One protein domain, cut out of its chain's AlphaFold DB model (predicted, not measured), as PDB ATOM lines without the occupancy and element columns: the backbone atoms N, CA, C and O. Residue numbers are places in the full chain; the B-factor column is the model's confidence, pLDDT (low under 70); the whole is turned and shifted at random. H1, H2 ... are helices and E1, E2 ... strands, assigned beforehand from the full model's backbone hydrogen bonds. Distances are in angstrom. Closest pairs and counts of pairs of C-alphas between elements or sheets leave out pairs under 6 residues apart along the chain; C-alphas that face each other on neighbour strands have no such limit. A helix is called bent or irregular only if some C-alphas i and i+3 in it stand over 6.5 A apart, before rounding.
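This is residues 6 to 119 of the 284 residues of an uncharacterized protein of [Clostridium] cocleatum (UniProt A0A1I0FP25). One antiparallel sheet of seven strands curls like part of a barrel and folds back on itself at the long, bent strand E2, which makes the hinge between a leaf of E5, E4 and E3 and a partly facing leaf of E1, E6 and E7. The single helix H1 packs on the inside of this curl, with E5 on one leaf and E1 and E6 on the other as its nearest strands. The printed part has 114 residues, with the named elements in the order E1, E2, E3, E4, E5, H1, E6, E7, and the sheet runs E5, E4, E3, E2, E1, E6, E7. The class is mixed, helices and strands. The whole is compact, with a radius of gyration of the C-alphas of 14.1 A, and rounded, with spans of 39 by 37 by 29 A.

E1, residues 6 to 11, and E2, residues 14 to 27, form a hairpin, antiparallel at 143 degrees, with N 9 and O 16 at 2.9 A and N 14 and O 11 at 2.8 A. E2 bends by 66 degrees at residue 24, and its pairing is staggered: residues 14 to 19 pair with E1, and residues 21 to 27 pair with E3, residues 30 to 36. E2 and E3 are a hairpin at 145 degrees, with N 23 and O 34 at 2.8 A. E3 and E4, residues 46 to 51, make the next hairpin, at 155 degrees, with N 35 and O 49 at 2.8 A. E4 and E5, residues 57 to 62, are a hairpin at 170 degrees, with N 48 and O 60 at 2.9 A. E1 to E5 in turn are a meander, each strand the antiparallel neighbour of the one before. H1, residues 71 to 88, is on the sheet at a height of 7.1 A. It lies over E6, residues 96 to 101, and runs along the strands, at 27 degrees to E6 on the local plane. The closest C-alphas of H1 and E6 are those of Phe 87 and Lys 96, 6.6 A apart; those of H1 and E5 are Arg 77 and Ile 61, 6.8 A apart; those of H1 and E1 are Tyr 83 and Phe 9, 7.5 A apart. In H1 every O i to N i+4 pair is within hydrogen-bond range. E6 is antiparallel to E1 at 156 degrees, with N 6 and O 100 at 2.8 A. E6 and E7, residues 104 to 108, are a hairpin at 138 degrees, with N 106 and O 99 at 2.8 A. E5 and E7 are the edge strands and are apart. The folded sheet, one sheet bent back into two leaves that face each other, has E5, E4 and E3 facing E1, E6 and E7 with 13 pairs of C-alphas within 11 A.

E1 begins at C-alpha 6, (-19.097, 24.150, -0.728). E2 is the longest strand, 35.7 A from first to last C-alpha, and ends at C-alpha 27, (-33.827, 40.955, 5.568). E3 measures 18.8 A, E4 16.6 A and E5 16.4 A. H1 measures 25.7 A. E6 measures 15.6 A, and E7 ends at C-alpha 108, (-12.703, 32.110, 5.631).

The two C-alphas farthest apart are those of Gln 13 and Ser 29, at 42.1 A. The printed part has no cut. No link is long; those from E3 to E4, E5 to H1 and H1 to E6 are short, and the other four are tight. The sheet is strongly twisted. The mean pLDDT of the printed part is 75.5, and 34 residues are under 70, among them residues 24 to 31, 88 to 96 and 108 to 118.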
ATOM      1  N   LYS A   6     -19.508  25.263  -1.578       85.44
ATOM      2  CA  LYS A   6     -19.097  24.150  -0.728       85.44
ATOM      3  C   LYS A   6     -18.597  24.682   0.594       85.44
ATOM      4  O   LYS A   6     -17.758  25.582   0.612       85.44
ATOM      5  N   LEU A   7     -19.103  24.131   1.683       82.50
ATOM      6  CA  LEU A   7     -18.506  24.317   2.993       82.50
ATOM      7  C   LEU A   7     -17.480  23.211   3.207       82.50
ATOM      8  O   LEU A   7     -17.847  22.038   3.260       82.50
ATOM      9  N   GLU A   8     -16.211  23.586   3.302       82.44
ATOM     10  CA  GLU A   8     -15.121  22.664   3.588       82.44
ATOM     11  C   GLU A   8     -14.651  22.821   5.033       82.44
ATOM     12  O   GLU A   8     -14.356  23.934   5.476       82.44
ATOM     13  N   PHE A   9     -14.530  21.692   5.727       76.81
ATOM     14  CA  PHE A   9     -13.811  21.566   6.991       76.81
ATOM     15  C   PHE A   9     -12.519  20.809   6.702       76.81
ATOM     16  O   PHE A   9     -12.567  19.695   6.169       76.81
ATOM     17  N   ASN A  10     -11.374  21.413   7.019       74.50
ATOM     18  CA  ASN A  10     -10.076  20.770   6.860       74.50
ATOM     19  C   ASN A  10      -9.367  20.678   8.211       74.50
ATOM     20  O   ASN A  10      -9.016  21.708   8.790       74.50
ATOM     21  N   TYR A  11      -9.186  19.451   8.699       66.31
ATOM     22  CA  TYR A  11      -8.542  19.148   9.972       66.31
ATOM     23  C   TYR A  11      -7.445  18.103   9.756       66.31
ATOM     24  O   TYR A  11      -7.735  16.927   9.530       66.31
ATOM     25  N   ASP A  12      -6.185  18.532   9.790       68.56
ATOM     26  CA  ASP A  12      -5.003  17.723   9.467       68.56
ATOM     27  C   ASP A  12      -5.085  17.056   8.074       68.56
ATOM     28  O   ASP A  12      -4.761  17.682   7.064       68.56
ATOM     29  N   GLN A  13      -5.508  15.783   8.014       60.47
ATOM     30  CA  GLN A  13      -5.713  14.988   6.788       60.47
ATOM     31  C   GLN A  13      -7.194  14.681   6.502       60.47
ATOM     32  O   GLN A  13      -7.522  14.083   5.475       60.47
ATOM     33  N   LEU A  14      -8.099  15.067   7.402       63.47
ATOM     34  CA  LEU A  14      -9.532  14.851   7.260       63.47
ATOM     35  C   LEU A  14     -10.150  16.049   6.542       63.47
ATOM     36  O   LEU A  14     -10.276  17.141   7.099       63.47
ATOM     37  N   LYS A  15     -10.564  15.817   5.292       74.44
ATOM     38  CA  LYS A  15     -11.336  16.772   4.498       74.44
ATOM     39  C   LYS A  15     -12.805  16.371   4.503       74.44
ATOM     40  O   LYS A  15     -13.151  15.273   4.070       74.44
ATOM     41  N   ARG A  16     -13.675  17.279   4.942       77.81
ATOM     42  CA  ARG A  16     -15.132  17.135   4.836       77.81
ATOM     43  C   ARG A  16     -15.701  18.256   3.981       77.81
ATOM     44  O   ARG A  16     -15.329  19.409   4.163       77.81
ATOM     45  N   GLU A  17     -16.633  17.922   3.093       83.81
ATOM     46  CA  GLU A  17     -17.304  18.886   2.217       83.81
ATOM     47  C   GLU A  17     -18.824  18.763   2.344       83.81
ATOM     48  O   GLU A  17     -19.359  17.656   2.397       83.81
ATOM     49  N   ILE A  18     -19.523  19.898   2.376       84.19
ATOM     50  CA  ILE A  18     -20.987  19.966   2.337       84.19
ATOM     51  C   ILE A  18     -21.402  20.911   1.214       84.19
ATOM     52  O   ILE A  18     -21.082  22.102   1.242       84.19
ATOM     53  N   ASP A  19     -22.151  20.389   0.245       85.62
ATOM     54  CA  ASP A  19     -22.702  21.189  -0.845       85.62
ATOM     55  C   ASP A  19     -23.831  22.095  -0.336       85.62
ATOM     56  O   ASP A  19     -24.783  21.653   0.315       85.62
ATOM     57  N   LEU A  20     -23.739  23.383  -0.660       84.50
ATOM     58  CA  LEU A  20     -24.687  24.419  -0.282       84.50
ATOM     59  C   LEU A  20     -25.257  25.102  -1.524       84.50
ATOM     60  O   LEU A  20     -24.535  25.572  -2.407       84.50
ATOM     61  N   LYS A  21     -26.581  25.258  -1.540       82.88
ATOM     62  CA  LYS A  21     -27.257  26.092  -2.532       82.88
ATOM     63  C   LYS A  21     -27.308  27.532  -2.058       82.88
ATOM     64  O   LYS A  21     -27.761  27.805  -0.945       82.88
ATOM     65  N   VAL A  22     -26.887  28.435  -2.936       77.06
ATOM     66  CA  VAL A  22     -26.923  29.881  -2.707       77.06
ATOM     67  C   VAL A  22     -28.331  30.409  -2.956       77.06
ATOM     68  O   VAL A  22     -28.972  30.085  -3.954       77.06
ATOM     69  N   MET A  23     -28.806  31.237  -2.037       73.38
ATOM     70  CA  MET A  23     -30.060  31.970  -2.104       73.38
ATOM     71  C   MET A  23     -29.786  33.411  -1.667       73.38
ATOM     72  O   MET A  23     -29.065  33.654  -0.700       73.38
ATOM     73  N   VAL A  24     -30.345  34.377  -2.390       68.12
ATOM     74  CA  VAL A  24     -30.317  35.784  -1.976       68.12
ATOM     75  C   VAL A  24     -31.627  36.054  -1.249       68.12
ATOM     76  O   VAL A  24     -32.692  35.788  -1.804       68.12
ATOM     77  N   GLU A  25     -31.549  36.529  -0.008       65.88
ATOM     78  CA  GLU A  25     -32.713  36.930   0.788       65.88
ATOM     79  C   GLU A  25     -32.547  38.397   1.214       65.88
ATOM     80  O   GLU A  25     -31.463  38.824   1.612       65.88
ATOM     81  N   GLU A  26     -33.628  39.175   1.143       60.91
ATOM     82  CA  GLU A  26     -33.690  40.499   1.765       60.91
ATOM     83  C   GLU A  26     -34.188  40.346   3.207       60.91
ATOM     84  O   GLU A  26     -35.277  39.824   3.449       60.91
ATOM     85  N   GLN A  27     -33.399  40.814   4.176       61.66
ATOM     86  CA  GLN A  27     -33.827  40.955   5.568       61.66
ATOM     87  C   GLN A  27     -33.629  42.402   6.011       61.66
ATOM     88  O   GLN A  27     -32.530  42.941   5.902       61.66
ATOM     89  N   ASN A  28     -34.685  43.031   6.538       56.78
ATOM     90  CA  ASN A  28     -34.642  44.382   7.119       56.78
ATOM     91  C   ASN A  28     -33.951  45.424   6.215       56.78
ATOM     92  O   ASN A  28     -33.109  46.192   6.677       56.78
ATOM     93  N   SER A  29     -34.274  45.425   4.917       57.91
ATOM     94  CA  SER A  29     -33.695  46.341   3.914       57.91
ATOM     95  C   SER A  29     -32.188  46.161   3.655       57.91
ATOM     96  O   SER A  29     -31.569  46.996   2.998       57.91
ATOM     97  N   SER A  30     -31.597  45.062   4.133       63.41
ATOM     98  CA  SER A  30     -30.222  44.646   3.853       63.41
ATOM     99  C   SER A  30     -30.213  43.369   3.008       63.41
ATOM    100  O   SER A  30     -31.016  42.455   3.220       63.41
ATOM    101  N   HIS A  31     -29.328  43.321   2.012       66.94
ATOM    102  CA  HIS A  31     -29.127  42.118   1.208       66.94
ATOM    103  C   HIS A  31     -28.252  41.151   2.004       66.94
ATOM    104  O   HIS A  31     -27.087  41.454   2.288       66.94
ATOM    105  N   CYS A  32     -28.810  39.991   2.337       75.06
ATOM    106  CA  CYS A  32     -28.091  38.907   2.985       75.06
ATOM    107  C   CYS A  32     -27.884  37.771   1.982       75.06
ATOM    108  O   CYS A  32     -28.765  37.431   1.185       75.06
ATOM    109  N   LEU A  33     -26.703  37.160   2.028       76.81
ATOM    110  CA  LEU A  33     -26.414  35.973   1.237       76.81
ATOM    111  C   LEU A  33     -26.613  34.746   2.121       76.81
ATOM    112  O   LEU A  33     -25.909  34.568   3.113       76.81
ATOM    113  N   LYS A  34     -27.592  33.911   1.771       83.44
ATOM    114  CA  LYS A  34     -27.933  32.702   2.514       83.44
ATOM    115  C   LYS A  34     -27.539  31.472   1.727       83.44
ATOM    116  O   LYS A  34     -27.816  31.351   0.538       83.44
ATOM    117  N   MET A  35     -26.922  30.522   2.399       85.06
ATOM    118  CA  MET A  35     -26.485  29.272   1.798       85.06
ATOM    119  C   MET A  35     -26.993  28.127   2.644       85.06
ATOM    120  O   MET A  35     -26.817  28.135   3.859       85.06
ATOM    121  N   SER A  36     -27.657  27.156   2.020       85.69
ATOM    122  CA  SER A  36     -28.143  25.993   2.759       85.69
ATOM    123  C   SER A  36     -28.165  24.729   1.923       85.69
ATOM    124  O   SER A  36     -28.380  24.779   0.708       85.69
ATOM    125  N   ASN A  37     -28.058  23.588   2.593       88.56
ATOM    126  CA  ASN A  37     -28.260  22.284   1.975       88.56
ATOM    127  C   ASN A  37     -29.698  21.748   2.143       88.56
ATOM    128  O   ASN A  37     -29.959  20.618   1.746       88.56
ATOM    129  N   LYS A  38     -30.669  22.526   2.662       85.75
ATOM    130  CA  LYS A  38     -32.031  22.028   2.988       85.75
ATOM    131  C   LYS A  38     -32.788  21.387   1.811       85.75
ATOM    132  O   LYS A  38     -33.720  20.614   2.022       85.75
ATOM    133  N   LYS A  39     -32.392  21.680   0.565       81.75
ATOM    134  CA  LYS A  39     -32.959  21.074  -0.657       81.75
ATOM    135  C   LYS A  39     -32.343  19.710  -1.021       81.75
ATOM    136  O   LYS A  39     -32.856  19.054  -1.921       81.75
ATOM    137  N   HIS A  40     -31.265  19.280  -0.363       81.19
ATOM    138  CA  HIS A  40     -30.637  17.974  -0.581       81.19
ATOM    139  C   HIS A  40     -31.392  16.907   0.214       81.19
ATOM    140  O   HIS A  40     -31.433  16.946   1.441       81.19
ATOM    141  N   VAL A  41     -32.030  15.957  -0.471       77.94
ATOM    142  CA  VAL A  41     -32.934  14.981   0.170       77.94
ATOM    143  C   VAL A  41     -32.178  13.996   1.068       77.94
ATOM    144  O   VAL A  41     -32.682  13.609   2.117       77.94
ATOM    145  N   THR A  42     -30.956  13.628   0.685       80.56
ATOM    146  CA  THR A  42     -30.136  12.610   1.363       80.56
ATOM    147  C   THR A  42     -29.281  13.155   2.503       80.56
ATOM    148  O   THR A  42     -28.677  12.368   3.225       80.56
ATOM    149  N   ARG A  43     -29.249  14.478   2.710       85.69
ATOM    150  CA  ARG A  43     -28.411  15.124   3.732       85.69
ATOM    151  C   ARG A  43     -28.676  14.564   5.127       85.69
ATOM    152  O   ARG A  43     -29.819  14.262   5.470       85.69
ATOM    153  N   ASN A  44     -27.633  14.433   5.926       86.19
ATOM    154  CA  ASN A  44     -27.725  14.002   7.321       86.19
ATOM    155  C   ASN A  44     -27.959  15.176   8.271       86.19
ATOM    156  O   ASN A  44     -28.706  15.042   9.231       86.19
ATOM    157  N   VAL A  45     -27.408  16.344   7.942       89.44
ATOM    158  CA  VAL A  45     -27.573  17.591   8.696       89.44
ATOM    159  C   VAL A  45     -28.134  18.704   7.819       89.44
ATOM    160  O   VAL A  45     -27.869  18.764   6.616       89.44
ATOM    161  N   ASP A  46     -28.907  19.596   8.426       89.44
ATOM    162  CA  ASP A  46     -29.287  20.890   7.875       89.44
ATOM    163  C   ASP A  46     -28.175  21.887   8.203       89.44
ATOM    164  O   ASP A  46     -27.979  22.231   9.362       89.44
ATOM    165  N   VAL A  47     -27.478  22.388   7.188       86.81
ATOM    166  CA  VAL A  47     -26.499  23.471   7.334       86.81
ATOM    167  C   VAL A  47     -27.083  24.740   6.740       86.81
ATOM    168  O   VAL A  47     -27.593  24.729   5.615       86.81
ATOM    169  N   SER A  48     -27.007  25.836   7.492       86.69
ATOM    170  CA  SER A  48     -27.391  27.172   7.049       86.69
ATOM    171  C   SER A  48     -26.306  28.175   7.411       86.69
ATOM    172  O   SER A  48     -25.919  28.284   8.570       86.69
ATOM    173  N   ILE A  49     -25.869  28.941   6.417       82.25
ATOM    174  CA  ILE A  49     -24.932  30.051   6.576       82.25
ATOM    175  C   ILE A  49     -25.631  31.318   6.107       82.25
ATOM    176  O   ILE A  49     -26.166  31.343   4.996       82.25
ATOM    177  N   VAL A  50     -25.630  32.359   6.932       81.81
ATOM    178  CA  VAL A  50     -26.145  33.682   6.571       81.81
ATOM    179  C   VAL A  50     -25.017  34.689   6.687       81.81
ATOM    180  O   VAL A  50     -24.477  34.909   7.765       81.81
ATOM    181  N   CYS A  51     -24.668  35.309   5.568       78.06
ATOM    182  CA  CYS A  51     -23.664  36.358   5.502       78.06
ATOM    183  C   CYS A  51     -24.380  37.698   5.429       78.06
ATOM    184  O   CYS A  51     -25.062  37.994   4.439       78.06
ATOM    185  N   LYS A  52     -24.245  38.487   6.492       76.44
ATOM    186  CA  LYS A  52     -24.856  39.808   6.602       76.44
ATOM    187  C   LYS A  52     -23.964  40.866   5.955       76.44
ATOM    188  O   LYS A  52     -22.766  40.672   5.743       76.44
ATOM    189  N   SER A  53     -24.558  42.013   5.635       72.44
ATOM    190  CA  SER A  53     -23.861  43.111   4.951       72.44
ATOM    191  C   SER A  53     -22.731  43.734   5.790       72.44
ATOM    192  O   SER A  53     -21.804  44.316   5.232       72.44
ATOM    193  N   ASP A  54     -22.771  43.573   7.115       70.44
ATOM    194  CA  ASP A  54     -21.726  43.984   8.065       70.44
ATOM    195  C   ASP A  54     -20.556  42.982   8.165       70.44
ATOM    196  O   ASP A  54     -19.667  43.152   8.998       70.44
ATOM    197  N   LYS A  55     -20.530  41.963   7.290       66.44
ATOM    198  CA  LYS A  55     -19.574  40.844   7.265       66.44
ATOM    199  C   LYS A  55     -19.689  39.877   8.444       66.44
ATOM    200  O   LYS A  55     -18.856  38.976   8.546       66.44
ATOM    201  N   SER A  56     -20.704  40.008   9.299       71.25
ATOM    202  CA  SER A  56     -21.007  38.959  10.270       71.25
ATOM    203  C   SER A  56     -21.554  37.718   9.557       71.25
ATOM    204  O   SER A  56     -22.230  37.804   8.522       71.25
ATOM    205  N   VAL A  57     -21.211  36.548  10.092       73.94
ATOM    206  CA  VAL A  57     -21.613  35.250   9.551       73.94
ATOM    207  C   VAL A  57     -22.337  34.488  10.646       73.94
ATOM    208  O   VAL A  57     -21.732  34.145  11.656       73.94
ATOM    209  N   ASP A  58     -23.616  34.200  10.423       76.94
ATOM    210  CA  ASP A  58     -24.369  33.292  11.281       76.94
ATOM    211  C   ASP A  58     -24.273  31.884  10.691       76.94
ATOM    212  O   ASP A  58     -24.640  31.653   9.533       76.94
ATOM    213  N   PHE A  59     -23.800  30.941  11.495       78.56
ATOM    214  CA  PHE A  59     -23.683  29.536  11.133       78.56
ATOM    215  C   PHE A  59     -24.590  28.700  12.021       78.56
ATOM    216  O   PHE A  59     -24.574  28.833  13.241       78.56
ATOM    217  N   LYS A  60     -25.402  27.847  11.396       83.06
ATOM    218  CA  LYS A  60     -26.331  26.972  12.103       83.06
ATOM    219  C   LYS A  60     -26.292  25.568  11.528       83.06
ATOM    220  O   LYS A  60     -26.379  25.397  10.307       83.06
ATOM    221  N   ILE A  61     -26.246  24.588  12.424       84.75
ATOM    222  CA  ILE A  61     -26.391  23.171  12.109       84.75
ATOM    223  C   ILE A  61     -27.600  22.637  12.865       84.75
ATOM    224  O   ILE A  61     -27.751  22.861  14.060       84.75
ATOM    225  N   GLU A  62     -28.485  21.941  12.169       88.25
ATOM    226  CA  GLU A  62     -29.649  21.291  12.764       88.25
ATOM    227  C   GLU A  62     -29.773  19.862  12.232       88.25
ATOM    228  O   GLU A  62     -29.225  19.516  11.185       88.25
ATOM    229  N   LEU A  63     -30.543  19.023  12.923       88.50
ATOM    230  CA  LEU A  63     -30.943  17.725  12.384       88.50
ATOM    231  C   LEU A  63     -32.221  17.882  11.548       88.50
ATOM    232  O   LEU A  63     -33.196  18.475  12.026       88.50
ATOM    233  N   PRO A  64     -32.285  17.311  10.330       88.88
ATOM    234  CA  PRO A  64     -33.532  17.189   9.592       88.88
ATOM    235  C   PRO A  64     -34.573  16.453  10.443       88.88
ATOM    236  O   PRO A  64     -34.256  15.466  11.100       88.88
ATOM    237  N   ASN A  65     -35.843  16.868  10.384       84.88
ATOM    238  CA  ASN A  65     -36.904  16.302  11.238       84.88
ATOM    239  C   ASN A  65     -36.991  14.765  11.205       84.88
ATOM    240  O   ASN A  65     -37.229  14.150  12.237       84.88
ATOM    241  N   LYS A  66     -36.768  14.142  10.040       85.31
ATOM    242  CA  LYS A  66     -36.813  12.677   9.872       85.31
ATOM    243  C   LYS A  66     -35.549  11.945  10.341       85.31
ATOM    244  O   LYS A  66     -35.531  10.723  10.322       85.31
ATOM    245  N   LYS A  67     -34.492  12.671  10.708       86.94
ATOM    246  CA  LYS A  67     -33.174  12.134  11.076       86.94
ATOM    247  C   LYS A  67     -32.772  12.467  12.516       86.94
ATOM    248  O   LYS A  67     -31.634  12.233  12.898       86.94
ATOM    249  N   ARG A  68     -33.705  12.987  13.325       83.19
ATOM    250  CA  ARG A  68     -33.445  13.411  14.711       83.19
ATOM    251  C   ARG A  68     -32.916  12.299  15.615       83.19
ATOM    252  O   ARG A  68     -32.129  12.604  16.491       83.19
ATOM    253  N   ASN A  69     -33.307  11.052  15.353       82.75
ATOM    254  CA  ASN A  69     -32.907   9.890  16.155       82.75
ATOM    255  C   ASN A  69     -31.897   8.992  15.422       82.75
ATOM    256  O   ASN A  69     -31.611   7.890  15.876       82.75
ATOM    257  N   ASN A  70     -31.401   9.416  14.255       88.19
ATOM    258  CA  ASN A  70     -30.479   8.619  13.456       88.19
ATOM    259  C   ASN A  70     -29.038   8.864  13.921       88.19
ATOM    260  O   ASN A  70     -28.558   9.994  13.832       88.19
ATOM    261  N   ILE A  71     -28.347   7.802  14.346       89.75
ATOM    262  CA  ILE A  71     -26.981   7.879  14.891       89.75
ATOM    263  C   ILE A  71     -26.015   8.556  13.924       89.75
ATOM    264  O   ILE A  71     -25.327   9.486  14.327       89.75
ATOM    265  N   GLU A  72     -25.998   8.160  12.647       90.25
ATOM    266  CA  GLU A  72     -25.094   8.758  11.650       90.25
ATOM    267  C   GLU A  72     -25.309  10.274  11.526       90.25
ATOM    268  O   GLU A  72     -24.359  11.043  11.408       90.25
ATOM    269  N   SER A  73     -26.562  10.723  11.603       90.06
ATOM    270  CA  SER A  73     -26.903  12.142  11.487       90.06
ATOM    271  C   SER A  73     -26.522  12.947  12.722       90.06
ATOM    272  O   SER A  73     -26.007  14.059  12.590       90.06
ATOM    273  N   ILE A  74     -26.741  12.385  13.911       89.25
ATOM    274  CA  ILE A  74     -26.329  12.992  15.181       89.25
ATOM    275  C   ILE A  74     -24.801  13.056  15.237       89.25
ATOM    276  O   ILE A  74     -24.252  14.132  15.442       89.25
ATOM    277  N   LEU A  75     -24.116  11.951  14.936       89.56
ATOM    278  CA  LEU A  75     -22.658  11.878  14.863       89.56
ATOM    279  C   LEU A  75     -22.084  12.901  13.879       89.56
ATOM    280  O   LEU A  75     -21.088  13.563  14.166       89.56
ATOM    281  N   GLU A  76     -22.710  13.055  12.711       88.25
ATOM    282  CA  GLU A  76     -22.318  14.066  11.736       88.25
ATOM    283  C   GLU A  76     -22.425  15.483  12.304       88.25
ATOM    284  O   GLU A  76     -21.470  16.245  12.146       88.25
ATOM    285  N   ARG A  77     -23.524  15.819  12.990       87.62
ATOM    286  CA  ARG A  77     -23.690  17.116  13.659       87.62
ATOM    287  C   ARG A  77     -22.617  17.334  14.726       87.62
ATOM    288  O   ARG A  77     -21.924  18.346  14.659       87.62
ATOM    289  N   GLU A  78     -22.455  16.385  15.650       85.62
ATOM    290  CA  GLU A  78     -21.507  16.506  16.767       85.62
ATOM    291  C   GLU A  78     -20.067  16.660  16.275       85.62
ATOM    292  O   GLU A  78     -19.332  17.516  16.757       85.62
ATOM    293  N   LYS A  79     -19.671  15.919  15.232       84.25
ATOM    294  CA  LYS A  79     -18.353  16.098  14.610       84.25
ATOM    295  C   LYS A  79     -18.161  17.494  14.038       84.25
ATOM    296  O   LYS A  79     -17.081  18.054  14.179       84.25
ATOM    297  N   ILE A  80     -19.169  18.054  13.366       81.44
ATOM    298  CA  ILE A  80     -19.043  19.401  12.798       81.44
ATOM    299  C   ILE A  80     -18.955  20.452  13.913       81.44
ATOM    300  O   ILE A  80     -18.170  21.394  13.785       81.44
ATOM    301  N   TYR A  81     -19.701  20.287  15.007       79.81
ATOM    302  CA  TYR A  81     -19.559  21.142  16.185       79.81
ATOM    303  C   TYR A  81     -18.173  21.032  16.814       79.81
ATOM    304  O   TYR A  81     -17.534  22.063  17.019       79.81
ATOM    305  N   ASN A  82     -17.667  19.811  17.006       78.31
ATOM    306  CA  ASN A  82     -16.315  19.588  17.511       78.31
ATOM    307  C   ASN A  82     -15.266  20.270  16.623       78.31
ATOM    308  O   ASN A  82     -14.454  21.047  17.115       78.31
ATOM    309  N   TYR A  83     -15.342  20.072  15.303       76.69
ATOM    310  CA  TYR A  83     -14.445  20.747  14.369       76.69
ATOM    311  C   TYR A  83     -14.531  22.270  14.508       76.69
ATOM    312  O   TYR A  83     -13.505  22.927  14.625       76.69
ATOM    313  N   SER A  84     -15.742  22.835  14.530       73.62
ATOM    314  CA  SER A  84     -15.952  24.289  14.618       73.62
ATOM    315  C   SER A  84     -15.330  24.897  15.878       73.62
ATOM    316  O   SER A  84     -14.685  25.938  15.786       73.62
ATOM    317  N   ASN A  85     -15.454  24.222  17.021       71.50
ATOM    318  CA  ASN A  85     -14.854  24.661  18.281       71.50
ATOM    319  C   ASN A  85     -13.328  24.530  18.272       71.50
ATOM    320  O   ASN A  85     -12.629  25.485  18.601       71.50
ATOM    321  N   GLU A  86     -12.793  23.398  17.809       71.12
ATOM    322  CA  GLU A  86     -11.343  23.223  17.676       71.12
ATOM    323  C   GLU A  86     -10.717  24.258  16.725       71.12
ATOM    324  O   GLU A  86      -9.569  24.652  16.929       71.12
ATOM    325  N   PHE A  87     -11.448  24.726  15.704       70.38
ATOM    326  CA  PHE A  87     -11.005  25.825  14.839       70.38
ATOM    327  C   PHE A  87     -10.990  27.177  15.553       70.38
ATOM    328  O   PHE A  87     -10.033  27.924  15.359       70.38
ATOM    329  N   ALA A  88     -12.002  27.487  16.369       65.62
ATOM    330  CA  ALA A  88     -12.085  28.758  17.094       65.62
ATOM    331  C   ALA A  88     -10.867  28.993  18.008       65.62
ATOM    332  O   ALA A  88     -10.397  30.124  18.137       65.62
ATOM    333  N   ASP A  89     -10.320  27.918  18.579       64.25
ATOM    334  CA  ASP A  89      -9.172  27.968  19.488       64.25
ATOM    335  C   ASP A  89      -7.814  27.738  18.793       64.25
ATOM    336  O   ASP A  89      -6.750  27.883  19.411       64.25
ATOM    337  N   SER A  90      -7.803  27.377  17.504       64.75
ATOM    338  CA  SER A  90      -6.577  26.985  16.809       64.75
ATOM    339  C   SER A  90      -5.799  28.164  16.227       64.75
ATOM    340  O   SER A  90      -6.329  29.035  15.547       64.75
ATOM    341  N   LYS A  91      -4.473  28.132  16.408       67.81
ATOM    342  CA  LYS A  91      -3.520  28.992  15.682       67.81
ATOM    343  C   LYS A  91      -2.902  28.299  14.463       67.81
ATOM    344  O   LYS A  91      -1.990  28.854  13.850       67.81
ATOM    345  N   ASP A  92      -3.339  27.082  14.147       68.62
ATOM    346  CA  ASP A  92      -2.782  26.281  13.061       68.62
ATOM    347  C   ASP A  92      -3.369  26.721  11.706       68.62
ATOM    348  O   ASP A  92      -4.571  26.586  11.481       68.62
ATOM    349  N   PRO A  93      -2.550  27.207  10.755       65.25
ATOM    350  CA  PRO A  93      -3.027  27.630   9.440       65.25
ATOM    351  C   PRO A  93      -3.559  26.483   8.565       65.25
ATOM    352  O   PRO A  93      -4.133  26.759   7.504       65.25
ATOM    353  N   LEU A  94      -3.340  25.219   8.936       65.38
ATOM    354  CA  LEU A  94      -3.907  24.052   8.256       65.38
ATOM    355  C   LEU A  94      -5.348  23.779   8.687       65.38
ATOM    356  O   LEU A  94      -6.103  23.173   7.927       65.38
ATOM    357  N   LYS A  95      -5.738  24.277   9.861       66.50
ATOM    358  CA  LYS A  95      -7.062  24.094  10.428       66.50
ATOM    359  C   LYS A  95      -7.988  25.225   9.967       66.50
ATOM    360  O   LYS A  95      -7.904  26.344  10.460       66.50
ATOM    361  N   LYS A  96      -8.848  24.952   8.974       69.12
ATOM    362  CA  LYS A  96      -9.705  25.971   8.339       69.12
ATOM    363  C   LYS A  96     -11.133  25.498   8.084       69.12
ATOM    364  O   LYS A  96     -11.348  24.399   7.572       69.12
ATOM    365  N   ILE A  97     -12.082  26.412   8.307       73.81
ATOM    366  CA  ILE A  97     -13.424  26.368   7.719       73.81
ATOM    367  C   ILE A  97     -13.475  27.377   6.580       73.81
ATOM    368  O   ILE A  97     -13.269  28.578   6.776       73.81
ATOM    369  N   CYS A  98     -13.765  26.896   5.376       76.19
ATOM    370  CA  CYS A  98     -13.859  27.748   4.201       76.19
ATOM    371  C   CYS A  98     -15.146  27.478   3.438       76.19
ATOM    372  O   CYS A  98     -15.479  26.342   3.109       76.19
ATOM    373  N   LEU A  99     -15.828  28.554   3.073       76.56
ATOM    374  CA  LEU A  99     -16.835  28.520   2.033       76.56
ATOM    375  C   LEU A  99     -16.147  28.745   0.690       76.56
ATOM    376  O   LEU A  99     -15.550  29.801   0.469       76.56
ATOM    377  N   LYS A 100     -16.275  27.792  -0.225       78.88
ATOM    378  CA  LYS A 100     -15.761  27.892  -1.589       78.88
ATOM    379  C   LYS A 100     -16.881  27.981  -2.615       78.88
ATOM    380  O   LYS A 100     -17.935  27.392  -2.433       78.88
ATOM    381  N   SER A 101     -16.625  28.650  -3.734       79.81
ATOM    382  CA  SER A 101     -17.384  28.476  -4.980       79.81
ATOM    383  C   SER A 101     -16.396  28.447  -6.132       79.81
ATOM    384  O   SER A 101     -15.513  29.304  -6.208       79.81
ATOM    385  N   ASN A 102     -16.517  27.451  -7.012       76.38
ATOM    386  CA  ASN A 102     -15.570  27.216  -8.107       76.38
ATOM    387  C   ASN A 102     -14.101  27.207  -7.626       76.38
ATOM    388  O   ASN A 102     -13.261  27.911  -8.185       76.38
ATOM    389  N   GLU A 103     -13.818  26.484  -6.534       72.94
ATOM    390  CA  GLU A 103     -12.502  26.392  -5.865       72.94
ATOM    391  C   GLU A 103     -11.921  27.705  -5.305       72.94
ATOM    392  O   GLU A 103     -10.829  27.715  -4.736       72.94
ATOM    393  N   LYS A 104     -12.654  28.820  -5.388       75.50
ATOM    394  CA  LYS A 104     -12.262  30.091  -4.772       75.50
ATOM    395  C   LYS A 104     -12.869  30.208  -3.384       75.50
ATOM    396  O   LYS A 104     -14.078  30.061  -3.236       75.50
ATOM    397  N   ILE A 105     -12.040  30.520  -2.389       73.69
ATOM    398  CA  ILE A 105     -12.492  30.825  -1.026       73.69
ATOM    399  C   ILE A 105     -13.266  32.148  -1.066       73.69
ATOM    400  O   ILE A 105     -12.714  33.184  -1.431       73.69
ATOM    401  N   ILE A 106     -14.553  32.093  -0.728       67.50
ATOM    402  CA  ILE A 106     -15.444  33.254  -0.632       67.50
ATOM    403  C   ILE A 106     -15.449  33.794   0.798       67.50
ATOM    404  O   ILE A 106     -15.469  35.005   0.997       67.50
ATOM    405  N   ILE A 107     -15.433  32.895   1.786       70.75
ATOM    406  CA  ILE A 107     -15.412  33.228   3.213       70.75
ATOM    407  C   ILE A 107     -14.451  32.265   3.902       70.75
ATOM    408  O   ILE A 107     -14.617  31.052   3.790       70.75
ATOM    409  N   SER A 108     -13.464  32.820   4.604       68.56
ATOM    410  CA  SER A 108     -12.703  32.110   5.631       68.56
ATOM    411  C   SER A 108     -13.351  32.464   6.954       68.56
ATOM    412  O   SER A 108     -13.465  33.644   7.294       68.56
ATOM    413  N   ALA A 109     -13.901  31.470   7.632       60.81
ATOM    414  CA  ALA A 109     -14.678  31.699   8.832       60.81
ATOM    415  C   ALA A 109     -13.759  31.553  10.049       60.81
ATOM    416  O   ALA A 109     -13.874  30.613  10.826       60.81
ATOM    417  N   ASP A 110     -12.822  32.496  10.172       57.41
ATOM    418  CA  ASP A 110     -11.742  32.463  11.168       57.41
ATOM    419  C   ASP A 110     -12.251  32.689  12.612       57.41
ATOM    420  O   ASP A 110     -11.485  32.564  13.556       57.41
ATOM    421  N   ASN A 111     -13.544  33.004  12.790       51.56
ATOM    422  CA  ASN A 111     -14.182  33.336  14.074       51.56
ATOM    423  C   ASN A 111     -15.513  32.584  14.305       51.56
ATOM    424  O   ASN A 111     -16.438  33.134  14.906       51.56
ATOM    425  N   LEU A 112     -15.675  31.365  13.780       55.94
ATOM    426  CA  LEU A 112     -16.864  30.556  14.079       55.94
ATOM    427  C   LEU A 112     -16.821  30.059  15.526       55.94
ATOM    428  O   LEU A 112     -16.290  28.991  15.790       55.94
ATOM    429  N   SER A 113     -17.406  30.806  16.462       52.25
ATOM    430  CA  SER A 113     -17.691  30.271  17.793       52.25
ATOM    431  C   SER A 113     -19.035  29.549  17.760       52.25
ATOM    432  O   SER A 113     -20.081  30.195  17.634       52.25
ATOM    433  N   CYS A 114     -19.027  28.222  17.872       54.28
ATOM    434  CA  CYS A 114     -20.234  27.508  18.259       54.28
ATOM    435  C   CYS A 114     -20.386  27.669  19.775       54.28
ATOM    436  O   CYS A 114     -19.444  27.445  20.525       54.28
ATOM    437  N   SER A 115     -21.549  28.125  20.237       53.03
ATOM    438  CA  SER A 115     -21.820  28.287  21.672       53.03
ATOM    439  C   SER A 115     -22.169  26.973  22.370       53.03
ATOM    440  O   SER A 115     -22.340  26.964  23.586       53.03
ATOM    441  N   ASP A 116     -22.342  25.896  21.604       59.34
ATOM    442  CA  ASP A 116     -22.785  24.611  22.125       59.34
ATOM    443  C   ASP A 116     -21.586  23.863  22.735       59.34
ATOM    444  O   ASP A 116     -20.549  23.685  22.082       59.34
ATOM    445  N   GLU A 117     -21.732  23.445  23.997       57.59
ATOM    446  CA  GLU A 117     -20.793  22.537  24.662       57.59
ATOM    447  C   GLU A 117     -20.730  21.227  23.874       57.59
ATOM    448  O   GLU A 117     -21.759  20.650  23.517       57.59
ATOM    449  N   TYR A 118     -19.514  20.774  23.582       64.00
ATOM    450  CA  TYR A 118     -19.279  19.513  22.891       64.00
ATOM    451  C   TYR A 118     -18.756  18.475  23.876       64.00
ATOM    452  O   TYR A 118     -18.033  18.797  24.820       64.00
ATOM    453  N   ASP A 119     -19.097  17.220  23.616       72.25
ATOM    454  CA  ASP A 119     -18.676  16.097  24.433       72.25
ATOM    455  C   ASP A 119     -18.021  15.015  23.560       72.25
ATOM    456  O   ASP A 119     -18.665  14.339  22.752       72.25
TER     457      ASP A 119